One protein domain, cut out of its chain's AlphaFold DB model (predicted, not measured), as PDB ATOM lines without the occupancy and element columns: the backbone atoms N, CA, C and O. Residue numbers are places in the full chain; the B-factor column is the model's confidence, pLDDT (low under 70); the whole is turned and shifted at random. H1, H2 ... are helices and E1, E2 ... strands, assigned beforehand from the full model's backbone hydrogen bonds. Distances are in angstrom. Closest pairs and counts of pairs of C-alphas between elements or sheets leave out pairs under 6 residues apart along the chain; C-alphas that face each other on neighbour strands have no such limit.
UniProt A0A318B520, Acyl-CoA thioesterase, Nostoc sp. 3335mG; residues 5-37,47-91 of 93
ATOM      1  N   GLY A   5      -8.422  96.617 151.957       97.25
ATOM      2  CA  GLY A   5      -9.437  97.672 152.074       97.25
ATOM      3  C   GLY A   5      -8.901  99.099 151.900       97.25
ATOM      4  O   GLY A   5      -9.680 100.004 151.619       97.25
ATOM      5  N   ASP A   6      -7.587  99.299 152.025       97.25
ATOM      6  CA  ASP A   6      -6.934 100.599 151.835       97.25
ATOM      7  C   ASP A   6      -6.558 100.845 150.366       97.25
ATOM      8  O   ASP A   6      -6.200 101.964 149.983       97.25
ATOM      9  N   ALA A   7      -6.594  99.797 149.542       97.50
ATOM     10  CA  ALA A   7      -6.104  99.807 148.175       97.50
ATOM     11  C   ALA A   7      -7.213 100.017 147.137       97.50
ATOM     12  O   ALA A   7      -8.394  99.766 147.361       97.50
ATOM     13  N   ASN A   8      -6.801 100.470 145.958       96.81
ATOM     14  CA  ASN A   8      -7.644 100.525 144.770       96.81
ATOM     15  C   ASN A   8      -7.591  99.198 143.980       96.81
ATOM     16  O   ASN A   8      -6.888  98.254 144.342       96.81
ATOM     17  N   HIS A   9      -8.292  99.146 142.845       96.19
ATOM     18  CA  HIS A   9      -8.358  97.962 141.981       96.19
ATOM     19  C   HIS A   9      -7.018  97.556 141.328       96.19
ATOM     20  O   HIS A   9      -6.930  96.474 140.756       96.19
ATOM     21  N   HIS A  10      -5.968  98.379 141.431       96.38
ATOM     22  CA  HIS A  10      -4.605  98.045 140.998       96.38
ATOM     23  C   HIS A  10      -3.737  97.454 142.122       96.38
ATOM     24  O   HIS A  10      -2.553  97.196 141.907       96.38
ATOM     25  N   GLY A  11      -4.284  97.257 143.328       96.62
ATOM     26  CA  GLY A  11      -3.526  96.738 144.469       96.62
ATOM     27  C   GLY A  11      -2.513  97.737 145.040       96.62
ATOM     28  O   GLY A  11      -1.550  97.338 145.698       96.62
ATOM     29  N   THR A  12      -2.716  99.032 144.790       97.62
ATOM     30  CA  THR A  12      -1.928 100.120 145.380       97.62
ATOM     31  C   THR A  12      -2.786 100.934 146.333       97.62
ATOM     32  O   THR A  12      -3.987 101.076 146.096       97.62
ATOM     33  N   LEU A  13      -2.172 101.514 147.361       97.62
ATOM     34  CA  LEU A  13      -2.816 102.418 148.307       97.62
ATOM     35  C   LEU A  13      -3.653 103.464 147.566       97.62
ATOM     36  O   LEU A  13      -3.159 104.168 146.682       97.62
ATOM     37  N   PHE A  14      -4.934 103.548 147.911       97.81
ATOM     38  CA  PHE A  14      -5.811 104.549 147.337       97.81
ATOM     39  C   PHE A  14      -5.390 105.940 147.825       97.81
ATOM     40  O   PHE A  14      -5.170 106.146 149.019       97.81
ATOM     41  N   GLY A  15      -5.302 106.909 146.909       95.81
ATOM     42  CA  GLY A  15      -4.820 108.258 147.229       95.81
ATOM     43  C   GLY A  15      -5.621 108.930 148.347       95.81
ATOM     44  O   GLY A  15      -5.034 109.516 149.248       95.81
ATOM     45  N   GLY A  16      -6.949 108.764 148.367       96.88
ATOM     46  CA  GLY A  16      -7.784 109.284 149.457       96.88
ATOM     47  C   GLY A  16      -7.436 108.682 150.824       96.88
ATOM     48  O   GLY A  16      -7.413 109.395 151.826       96.88
ATOM     49  N   THR A  17      -7.091 107.394 150.868       97.44
ATOM     50  CA  THR A  17      -6.648 106.723 152.096       97.44
ATOM     51  C   THR A  17      -5.282 107.242 152.539       97.44
ATOM     52  O   THR A  17      -5.096 107.542 153.717       97.44
ATOM     53  N   ALA A  18      -4.346 107.427 151.601       96.94
ATOM     54  CA  ALA A  18      -3.046 108.041 151.876       96.94
ATOM     55  C   ALA A  18      -3.198 109.443 152.490       96.94
ATOM     56  O   ALA A  18      -2.641 109.711 153.555       96.94
ATOM     57  N   LEU A  19      -4.023 110.299 151.877       97.25
ATOM     58  CA  LEU A  19      -4.319 111.644 152.378       97.25
ATOM     59  C   LEU A  19      -4.930 111.609 153.783       97.25
ATOM     60  O   LEU A  19      -4.514 112.374 154.648       97.25
ATOM     61  N   ALA A  20      -5.853 110.683 154.049       97.38
ATOM     62  CA  ALA A  20      -6.443 110.525 155.376       97.38
ATOM     63  C   ALA A  20      -5.410 110.115 156.444       97.38
ATOM     64  O   ALA A  20      -5.537 110.504 157.605       97.38
ATOM     65  N   HIS A  21      -4.387 109.329 156.089       96.94
ATOM     66  CA  HIS A  21      -3.279 109.030 157.002       96.94
ATOM     67  C   HIS A  21      -2.385 110.248 157.236       96.94
ATOM     68  O   HIS A  21      -2.037 110.525 158.385       96.94
ATOM     69  N   MET A  22      -2.050 110.982 156.173       97.75
ATOM     70  CA  MET A  22      -1.231 112.189 156.270       97.75
ATOM     71  C   MET A  22      -1.908 113.257 157.138       97.75
ATOM     72  O   MET A  22      -1.272 113.790 158.044       97.75
ATOM     73  N   ASP A  23      -3.207 113.498 156.945       98.06
ATOM     74  CA  ASP A  23      -3.994 114.467 157.720       98.06
ATOM     75  C   ASP A  23      -4.051 114.113 159.219       98.06
ATOM     76  O   ASP A  23      -3.807 114.961 160.078       98.06
ATOM     77  N   LYS A  24      -4.246 112.829 159.558       98.19
ATOM     78  CA  LYS A  24      -4.179 112.357 160.956       98.19
ATOM     79  C   LYS A  24      -2.818 112.650 161.588       98.19
ATOM     80  O   LYS A  24      -2.755 113.091 162.735       98.19
ATOM     81  N   VAL A  25      -1.729 112.399 160.861       98.38
ATOM     82  CA  VAL A  25      -0.372 112.675 161.352       98.38
ATOM     83  C   VAL A  25      -0.125 114.178 161.478       98.38
ATOM     84  O   VAL A  25       0.452 114.603 162.481       98.38
ATOM     85  N   ALA A  26      -0.615 114.987 160.536       98.44
ATOM     86  CA  ALA A  26      -0.532 116.442 160.604       98.44
ATOM     87  C   ALA A  26      -1.231 116.993 161.855       98.44
ATOM     88  O   ALA A  26      -0.621 117.738 162.628       98.44
ATOM     89  N   PHE A  27      -2.470 116.557 162.107       98.38
ATOM     90  CA  PHE A  27      -3.225 116.899 163.311       98.38
ATOM     91  C   PHE A  27      -2.459 116.516 164.583       98.38
ATOM     92  O   PHE A  27      -2.274 117.345 165.473       98.38
ATOM     93  N   LEU A  28      -1.947 115.282 164.658       98.44
ATOM     94  CA  LEU A  28      -1.189 114.818 165.821       98.44
ATOM     95  C   LEU A  28       0.080 115.646 166.048       98.44
ATOM     96  O   LEU A  28       0.385 115.986 167.194       98.44
ATOM     97  N   ALA A  29       0.816 115.993 164.991       98.50
ATOM     98  CA  ALA A  29       2.010 116.828 165.090       98.50
ATOM     99  C   ALA A  29       1.672 118.246 165.587       98.50
ATOM    100  O   ALA A  29       2.294 118.722 166.542       98.50
ATOM    101  N   ALA A  30       0.649 118.884 165.009       98.50
ATOM    102  CA  ALA A  30       0.168 120.207 165.407       98.50
ATOM    103  C   ALA A  30      -0.308 120.237 166.870       98.50
ATOM    104  O   ALA A  30       0.131 121.079 167.666       98.50
ATOM    105  N   SER A  31      -1.143 119.269 167.259       98.19
ATOM    106  CA  SER A  31      -1.660 119.147 168.622       98.19
ATOM    107  C   SER A  31      -0.567 118.842 169.640       98.19
ATOM    108  O   SER A  31      -0.582 119.391 170.741       98.19
ATOM    109  N   ARG A  32       0.426 118.012 169.296       97.94
ATOM    110  CA  ARG A  32       1.567 117.740 170.188       97.94
ATOM    111  C   ARG A  32       2.458 118.961 170.385       97.94
ATOM    112  O   ARG A  32       2.932 119.163 171.503       97.94
ATOM    113  N   HIS A  33       2.682 119.746 169.332       98.06
ATOM    114  CA  HIS A  33       3.523 120.942 169.376       98.06
ATOM    115  C   HIS A  33       2.947 122.018 170.305       98.06
ATOM    116  O   HIS A  33       3.666 122.592 171.114       98.06
ATOM    117  N   SER A  34       1.639 122.262 170.218       97.06
ATOM    118  CA  SER A  34       0.966 123.386 170.888       97.06
ATOM    119  C   SER A  34       0.115 122.994 172.102       97.06
ATOM    120  O   SER A  34      -0.360 123.870 172.820       97.06
ATOM    121  N   ARG A  35      -0.088 121.689 172.341       97.38
ATOM    122  CA  ARG A  35      -0.985 121.139 173.377       97.38
ATOM    123  C   ARG A  35      -2.430 121.647 173.262       97.38
ATOM    124  O   ARG A  35      -3.104 121.827 174.273       97.38
ATOM    125  N   ALA A  36      -2.912 121.834 172.032       96.44
ATOM    126  CA  ALA A  36      -4.267 122.294 171.738       96.44
ATOM    127  C   ALA A  36      -4.927 121.502 170.592       96.44
ATOM    128  O   ALA A  36      -4.276 120.737 169.877       96.44
ATOM    129  N   SER A  37      -6.243 121.672 170.439       96.62
ATOM    130  CA  SER A  37      -7.010 121.080 169.336       96.62
ATOM    131  C   SER A  37      -6.884 121.920 168.064       96.62
ATOM    132  O   SER A  37      -6.872 123.149 168.140       96.62
ATOM    133  N   ASP A  47       1.751 115.534 145.221       95.00
ATOM    134  CA  ASP A  47       2.067 114.686 144.079       95.00
ATOM    135  C   ASP A  47       2.533 113.305 144.578       95.00
ATOM    136  O   ASP A  47       3.507 113.171 145.323       95.00
ATOM    137  N   PHE A  48       1.829 112.245 144.166       94.81
ATOM    138  CA  PHE A  48       2.180 110.866 144.520       94.81
ATOM    139  C   PHE A  48       3.249 110.320 143.562       94.81
ATOM    140  O   PHE A  48       2.941 109.897 142.449       94.81
ATOM    141  N   ALA A  49       4.509 110.333 143.999       94.50
ATOM    142  CA  ALA A  49       5.674 109.977 143.191       94.50
ATOM    143  C   ALA A  49       5.901 108.459 143.045       94.50
ATOM    144  O   ALA A  49       6.468 108.020 142.044       94.50
ATOM    145  N   ALA A  50       5.467 107.652 144.020       95.69
ATOM    146  CA  ALA A  50       5.640 106.198 144.000       95.69
ATOM    147  C   ALA A  50       4.458 105.463 144.662       95.69
ATOM    148  O   ALA A  50       3.906 105.952 145.651       95.69
ATOM    149  N   PRO A  51       4.076 104.270 144.165       96.06
ATOM    150  CA  PRO A  51       2.975 103.503 144.735       96.06
ATOM    151  C   PRO A  51       3.401 102.762 146.012       96.06
ATOM    152  O   PRO A  51       4.441 102.102 146.035       96.06
ATOM    153  N   GLY A  52       2.544 102.793 147.033       96.69
ATOM    154  CA  GLY A  52       2.562 101.814 148.123       96.69
ATOM    155  C   GLY A  52       1.682 100.621 147.758       96.69
ATOM    156  O   GLY A  52       0.530 100.810 147.363       96.69
ATOM    157  N   ARG A  53       2.203  99.399 147.840       97.56
ATOM    158  CA  ARG A  53       1.497  98.171 147.433       97.56
ATOM    159  C   ARG A  53       0.849  97.487 148.633       97.56
ATOM    160  O   ARG A  53       1.322  97.611 149.759       97.56
ATOM    161  N   VAL A  54      -0.233  96.744 148.400       98.00
ATOM    162  CA  VAL A  54      -0.851  95.915 149.452       98.00
ATOM    163  C   VAL A  54       0.200  95.008 150.100       98.00
ATOM    164  O   VAL A  54       0.996  94.379 149.406       98.00
ATOM    165  N   GLY A  55       0.192  94.950 151.434       97.44
ATOM    166  CA  GLY A  55       1.171  94.215 152.236       97.44
ATOM    167  C   GLY A  55       2.402  95.030 152.644       97.44
ATOM    168  O   GLY A  55       3.109  94.622 153.563       97.44
ATOM    169  N   GLU A  56       2.643  96.197 152.038       98.00
ATOM    170  CA  GLU A  56       3.729  97.089 152.450       98.00
ATOM    171  C   GLU A  56       3.361  97.884 153.711       98.00
ATOM    172  O   GLU A  56       2.189  98.122 154.038       98.00
ATOM    173  N   MET A  57       4.375  98.293 154.469       97.75
ATOM    174  CA  MET A  57       4.215  99.261 155.544       97.75
ATOM    175  C   MET A  57       4.125 100.668 154.948       97.75
ATOM    176  O   MET A  57       4.792 100.969 153.966       97.75
ATOM    177  N   ILE A  58       3.300 101.521 155.555       97.06
ATOM    178  CA  ILE A  58       3.316 102.961 155.297       97.06
ATOM    179  C   ILE A  58       3.819 103.655 156.547       97.06
ATOM    180  O   ILE A  58       3.328 103.386 157.646       97.06
ATOM    181  N   GLU A  59       4.783 104.537 156.365       97.44
ATOM    182  CA  GLU A  59       5.280 105.443 157.383       97.44
ATOM    183  C   GLU A  59       4.879 106.860 156.986       97.44
ATOM    184  O   GLU A  59       5.146 107.288 155.867       97.44
ATOM    185  N   ALA A  60       4.217 107.572 157.896       97.50
ATOM    186  CA  ALA A  60       3.864 108.973 157.723       97.50
ATOM    187  C   ALA A  60       4.544 109.793 158.823       97.50
ATOM    188  O   ALA A  60       4.298 109.563 160.011       97.50
ATOM    189  N   VAL A  61       5.391 110.744 158.436       97.88
ATOM    190  CA  VAL A  61       6.189 111.558 159.361       97.88
ATOM    191  C   VAL A  61       5.791 113.018 159.219       97.88
ATOM    192  O   VAL A  61       6.039 113.634 158.191       97.88
ATOM    193  N   GLY A  62       5.176 113.573 160.265       97.69
ATOM    194  CA  GLY A  62       4.758 114.973 160.316       97.69
ATOM    195  C   GLY A  62       5.760 115.865 161.045       97.69
ATOM    196  O   GLY A  62       6.206 115.531 162.147       97.69
ATOM    197  N   ARG A  63       6.065 117.034 160.478       98.25
ATOM    198  CA  ARG A  63       6.929 118.061 161.074       98.25
ATOM    199  C   ARG A  63       6.284 119.437 160.960       98.25
ATOM    200  O   ARG A  63       5.924 119.865 159.872       98.25
ATOM    201  N   VAL A  64       6.181 120.158 162.076       98.38
ATOM    202  CA  VAL A  64       5.792 121.577 162.046       98.38
ATOM    203  C   VAL A  64       6.927 122.368 161.396       98.38
ATOM    204  O   VAL A  64       8.039 122.382 161.925       98.38
ATOM    205  N   VAL A  65       6.646 123.010 160.264       98.31
ATOM    206  CA  VAL A  65       7.626 123.783 159.480       98.31
ATOM    207  C   VAL A  65       7.415 125.290 159.598       98.31
ATOM    208  O   VAL A  65       8.359 126.058 159.426       98.31
ATOM    209  N   ARG A  66       6.205 125.732 159.965       98.38
ATOM    210  CA  ARG A  66       5.899 127.145 160.218       98.38
ATOM    211  C   ARG A  66       4.935 127.306 161.385       98.38
ATOM    212  O   ARG A  66       3.954 126.575 161.493       98.38
ATOM    213  N   VAL A  67       5.185 128.321 162.211       98.44
ATOM    214  CA  VAL A  67       4.301 128.743 163.305       98.44
ATOM    215  C   VAL A  67       3.771 130.141 163.001       98.44
ATOM    216  O   VAL A  67       4.545 131.081 162.840       98.44
ATOM    217  N   GLY A  68       2.453 130.276 162.878       97.44
ATOM    218  CA  GLY A  68       1.758 131.560 162.813       97.44
ATOM    219  C   GLY A  68       1.140 131.940 164.160       97.44
ATOM    220  O   GLY A  68       1.342 131.276 165.171       97.44
ATOM    221  N   THR A  69       0.322 132.995 164.177       96.94
ATOM    222  CA  THR A  69      -0.348 133.452 165.410       96.94
ATOM    223  C   THR A  69      -1.439 132.487 165.888       96.94
ATOM    224  O   THR A  69      -1.627 132.303 167.086       96.94
ATOM    225  N   ARG A  70      -2.195 131.894 164.951       96.38
ATOM    226  CA  ARG A  70      -3.284 130.926 165.208       96.38
ATOM    227  C   ARG A  70      -3.273 129.744 164.229       96.38
ATOM    228  O   ARG A  70      -4.275 129.052 164.088       96.38
ATOM    229  N   SER A  71      -2.166 129.544 163.521       97.88
ATOM    230  CA  SER A  71      -2.014 128.504 162.501       97.88
ATOM    231  C   SER A  71      -0.642 127.852 162.590       97.88
ATOM    232  O   SER A  71       0.311 128.461 163.075       97.88
ATOM    233  N   LEU A  72      -0.558 126.612 162.115       98.50
ATOM    234  CA  LEU A  72       0.675 125.852 161.957       98.50
ATOM    235  C   LEU A  72       0.687 125.274 160.543       98.50
ATOM    236  O   LEU A  72      -0.353 124.790 160.097       98.50
ATOM    237  N   ASP A  73       1.849 125.274 159.894       98.50
ATOM    238  CA  ASP A  73       2.056 124.446 158.703       98.50
ATOM    239  C   ASP A  73       2.799 123.191 159.120       98.50
ATOM    240  O   ASP A  73       3.824 123.259 159.812       98.50
ATOM    241  N   VAL A  74       2.269 122.049 158.695       98.56
ATOM    242  CA  VAL A  74       2.852 120.741 158.956       98.56
ATOM    243  C   VAL A  74       3.160 120.079 157.626       98.56
ATOM    244  O   VAL A  74       2.258 119.807 156.840       98.56
ATOM    245  N   GLU A  75       4.437 119.810 157.399       98.31
ATOM    246  CA  GLU A  75       4.879 118.971 156.295       98.31
ATOM    247  C   GLU A  75       4.733 117.508 156.710       98.31
ATOM    248  O   GLU A  75       5.115 117.142 157.826       98.31
ATOM    249  N   VAL A  76       4.152 116.681 155.839       98.12
ATOM    250  CA  VAL A  76       4.002 115.245 156.084       98.12
ATOM    251  C   VAL A  76       4.627 114.468 154.943       98.12
ATOM    252  O   VAL A  76       4.182 114.562 153.804       98.12
ATOM    253  N   GLU A  77       5.627 113.664 155.275       97.38
ATOM    254  CA  GLU A  77       6.267 112.743 154.345       97.38
ATOM    255  C   GLU A  77       5.614 111.363 154.453       97.38
ATOM    256  O   GLU A  77       5.446 110.856 155.564       97.38
ATOM    257  N   LEU A  78       5.259 110.748 153.322       97.94
ATOM    258  CA  LEU A  78       4.754 109.377 153.268       97.94
ATOM    259  C   LEU A  78       5.766 108.465 152.568       97.94
ATOM    260  O   LEU A  78       6.098 108.686 151.405       97.94
ATOM    261  N   THR A  79       6.192 107.400 153.238       98.12
ATOM    262  CA  THR A  79       7.109 106.387 152.700       98.12
ATOM    263  C   THR A  79       6.459 105.006 152.741       98.12
ATOM    264  O   THR A  79       5.886 104.617 153.758       98.12
ATOM    265  N   ALA A  80       6.557 104.251 151.646       98.12
ATOM    266  CA  ALA A  80       6.220 102.832 151.616       98.12
ATOM    267  C   ALA A  80       7.472 101.983 151.868       98.12
ATOM    268  O   ALA A  80       8.542 102.277 151.334       98.12
ATOM    269  N   GLU A  81       7.332 100.920 152.655       98.31
ATOM    270  CA  GLU A  81       8.418 100.002 152.993       98.31
ATOM    271  C   GLU A  81       7.986  98.542 152.845       98.31
ATOM    272  O   GLU A  81       6.957  98.118 153.379       98.31
ATOM    273  N   ALA A  82       8.796  97.750 152.144       97.69
ATOM    274  CA  ALA A  82       8.622  96.308 152.059       97.69
ATOM    275  C   ALA A  82       9.088  95.637 153.373       97.69
ATOM    276  O   ALA A  82      10.281  95.677 153.668       97.69
ATOM    277  N   PRO A  83       8.213  94.956 154.146       95.62
ATOM    278  CA  PRO A  83       8.537  94.528 155.515       95.62
ATOM    279  C   PRO A  83       9.688  93.523 155.649       95.62
ATOM    280  O   PRO A  83      10.292  93.423 156.710       95.62
ATOM    281  N   VAL A  84       9.956  92.732 154.603       95.94
ATOM    282  CA  VAL A  84      10.992  91.682 154.627       95.94
ATOM    283  C   VAL A  84      12.307  92.180 154.038       95.94
ATOM    284  O   VAL A  84      13.361  91.941 154.618       95.94
ATOM    285  N   SER A  85      12.266  92.850 152.882       97.19
ATOM    286  CA  SER A  85      13.483  93.344 152.226       97.19
ATOM    287  C   SER A  85      13.984  94.667 152.807       97.19
ATOM    288  O   SER A  85      15.145  95.005 152.597       97.19
ATOM    289  N   GLY A  86      13.126  95.425 153.497       96.75
ATOM    290  CA  GLY A  86      13.434  96.767 153.992       96.75
ATOM    291  C   GLY A  86      13.580  97.811 152.881       96.75
ATOM    292  O   GLY A  86      14.082  98.904 153.133       96.75
ATOM    293  N   GLU A  87      13.188  97.499 151.641       97.50
ATOM    294  CA  GLU A  87      13.209  98.473 150.549       97.50
ATOM    295  C   GLU A  87      12.219  99.601 150.855       97.50
ATOM    296  O   GLU A  87      11.032  99.344 151.066       97.50
ATOM    297  N   ARG A  88      12.709 100.846 150.850       97.62
ATOM    298  CA  ARG A  88      11.926 102.048 151.150       97.62
ATOM    299  C   ARG A  88      11.770 102.922 149.917       97.62
ATOM    300  O   ARG A  88      12.726 103.136 149.174       97.62
ATOM    301  N   ARG A  89      10.569 103.466 149.727       96.88
ATOM    302  CA  ARG A  89      10.238 104.371 148.622       96.88
ATOM    303  C   ARG A  89       9.426 105.548 149.131       96.88
ATOM    304  O   ARG A  89       8.342 105.363 149.681       96.88
ATOM    305  N   LEU A  90       9.942 106.750 148.905       96.81
ATOM    306  CA  LEU A  90       9.218 107.986 149.170       96.81
ATOM    307  C   LEU A  90       8.021 108.088 148.212       96.81
ATOM    308  O   LEU A  90       8.189 108.081 146.992       96.81
ATOM    309  N   CYS A  91       6.812 108.152 148.766       95.12
ATOM    310  CA  CYS A  91       5.563 108.164 148.010       95.12
ATOM    311  C   CYS A  91       5.072 109.571 147.678       95.12
ATOM    312  O   CYS A  91       4.287 109.713 146.744       95.12
TER     313      CYS A  91
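What this domain is: This is residues 5 to 37 and 47 to 91 of the 93 residues of the protein "Acyl-CoA thioesterase" of Nostoc sp. 3335mG (UniProt A0A318B520). A long, narrow hairpin of two strands, E1 and E2, makes a ribbon, with the short strand E3 folded back beside one end of E2, and the helix H1 crosses over one face of the ribbon at a slant. This is a two-layer arrangement, one helix on one face of a sheet, and the hairpin runs along much of its longest axis. The printed part has 78 residues, with one named helix and three named strands in the order H1, E1, E2, E3; the sheet runs E1, E2, E3, antiparallel throughout, and the class is mixed, helices and strands. The whole is only just loose, close to compact, with a radius of gyration of the C-alphas of 14.2 A, and its outline is elongated, spanning 43 by 24 by 20 A.

Where its parts are: Find C-alpha 57 at (4.215, 99.261, 155.544); from there E1, residues 57 to 67, runs 30.5 A to C-alpha 67 at (4.301, 128.743, 163.305). After it, E2, residues 72 to 81, runs 28.4 A. E3 is residues 88 to 90, ending with C-alpha 90 at (9.218, 107.986, 149.170). Look earlier for H1, residues 15 to 34, which begins with C-alpha 15 at (-4.820, 108.258, 147.229) and measures 28.7 A.

How they stand to each other: Start at the sheet, a meander, each strand the antiparallel neighbour of the one before. E1 and E2 form a hairpin, with 162 degrees between their directions; look for N 61 and O 77, within hydrogen-bond range at 2.9 A, and N 75 and O 63, also at 2.9 A. E2 and E3 form a second hairpin, at 143 degrees, where N 89 and O 80 are 2.8 A apart. E1 and E3 are the edge strands. H1 is on the sheet at a height over the sheet of 7.0 A, over E1 and E2. On the local plane its line and that of E1 stand at 46 degrees, slantwise to the strands. Its closest C-alphas to E1 are those of Ala 26 and Gly 62, 5.5 A apart; to E2, those of Ala 26 and Val 74, 5.7 A apart. In H1 every O i to N i+4 pair is within hydrogen-bond range.

The domain as a whole: The two C-alphas farthest apart are those of Thr 69 and Val 84, 44.6 A. Residues 38 to 46 are not printed, and C-alphas 37 and 47 stand 27.6 A apart across this cut, which falls in the link from H1 to E1. The link from E1 to E2 is tight, with 4 residues, and that from E2 to E3 is short, with 6. The mean pLDDT of the printed part is 97.4, and no printed residue is under 70.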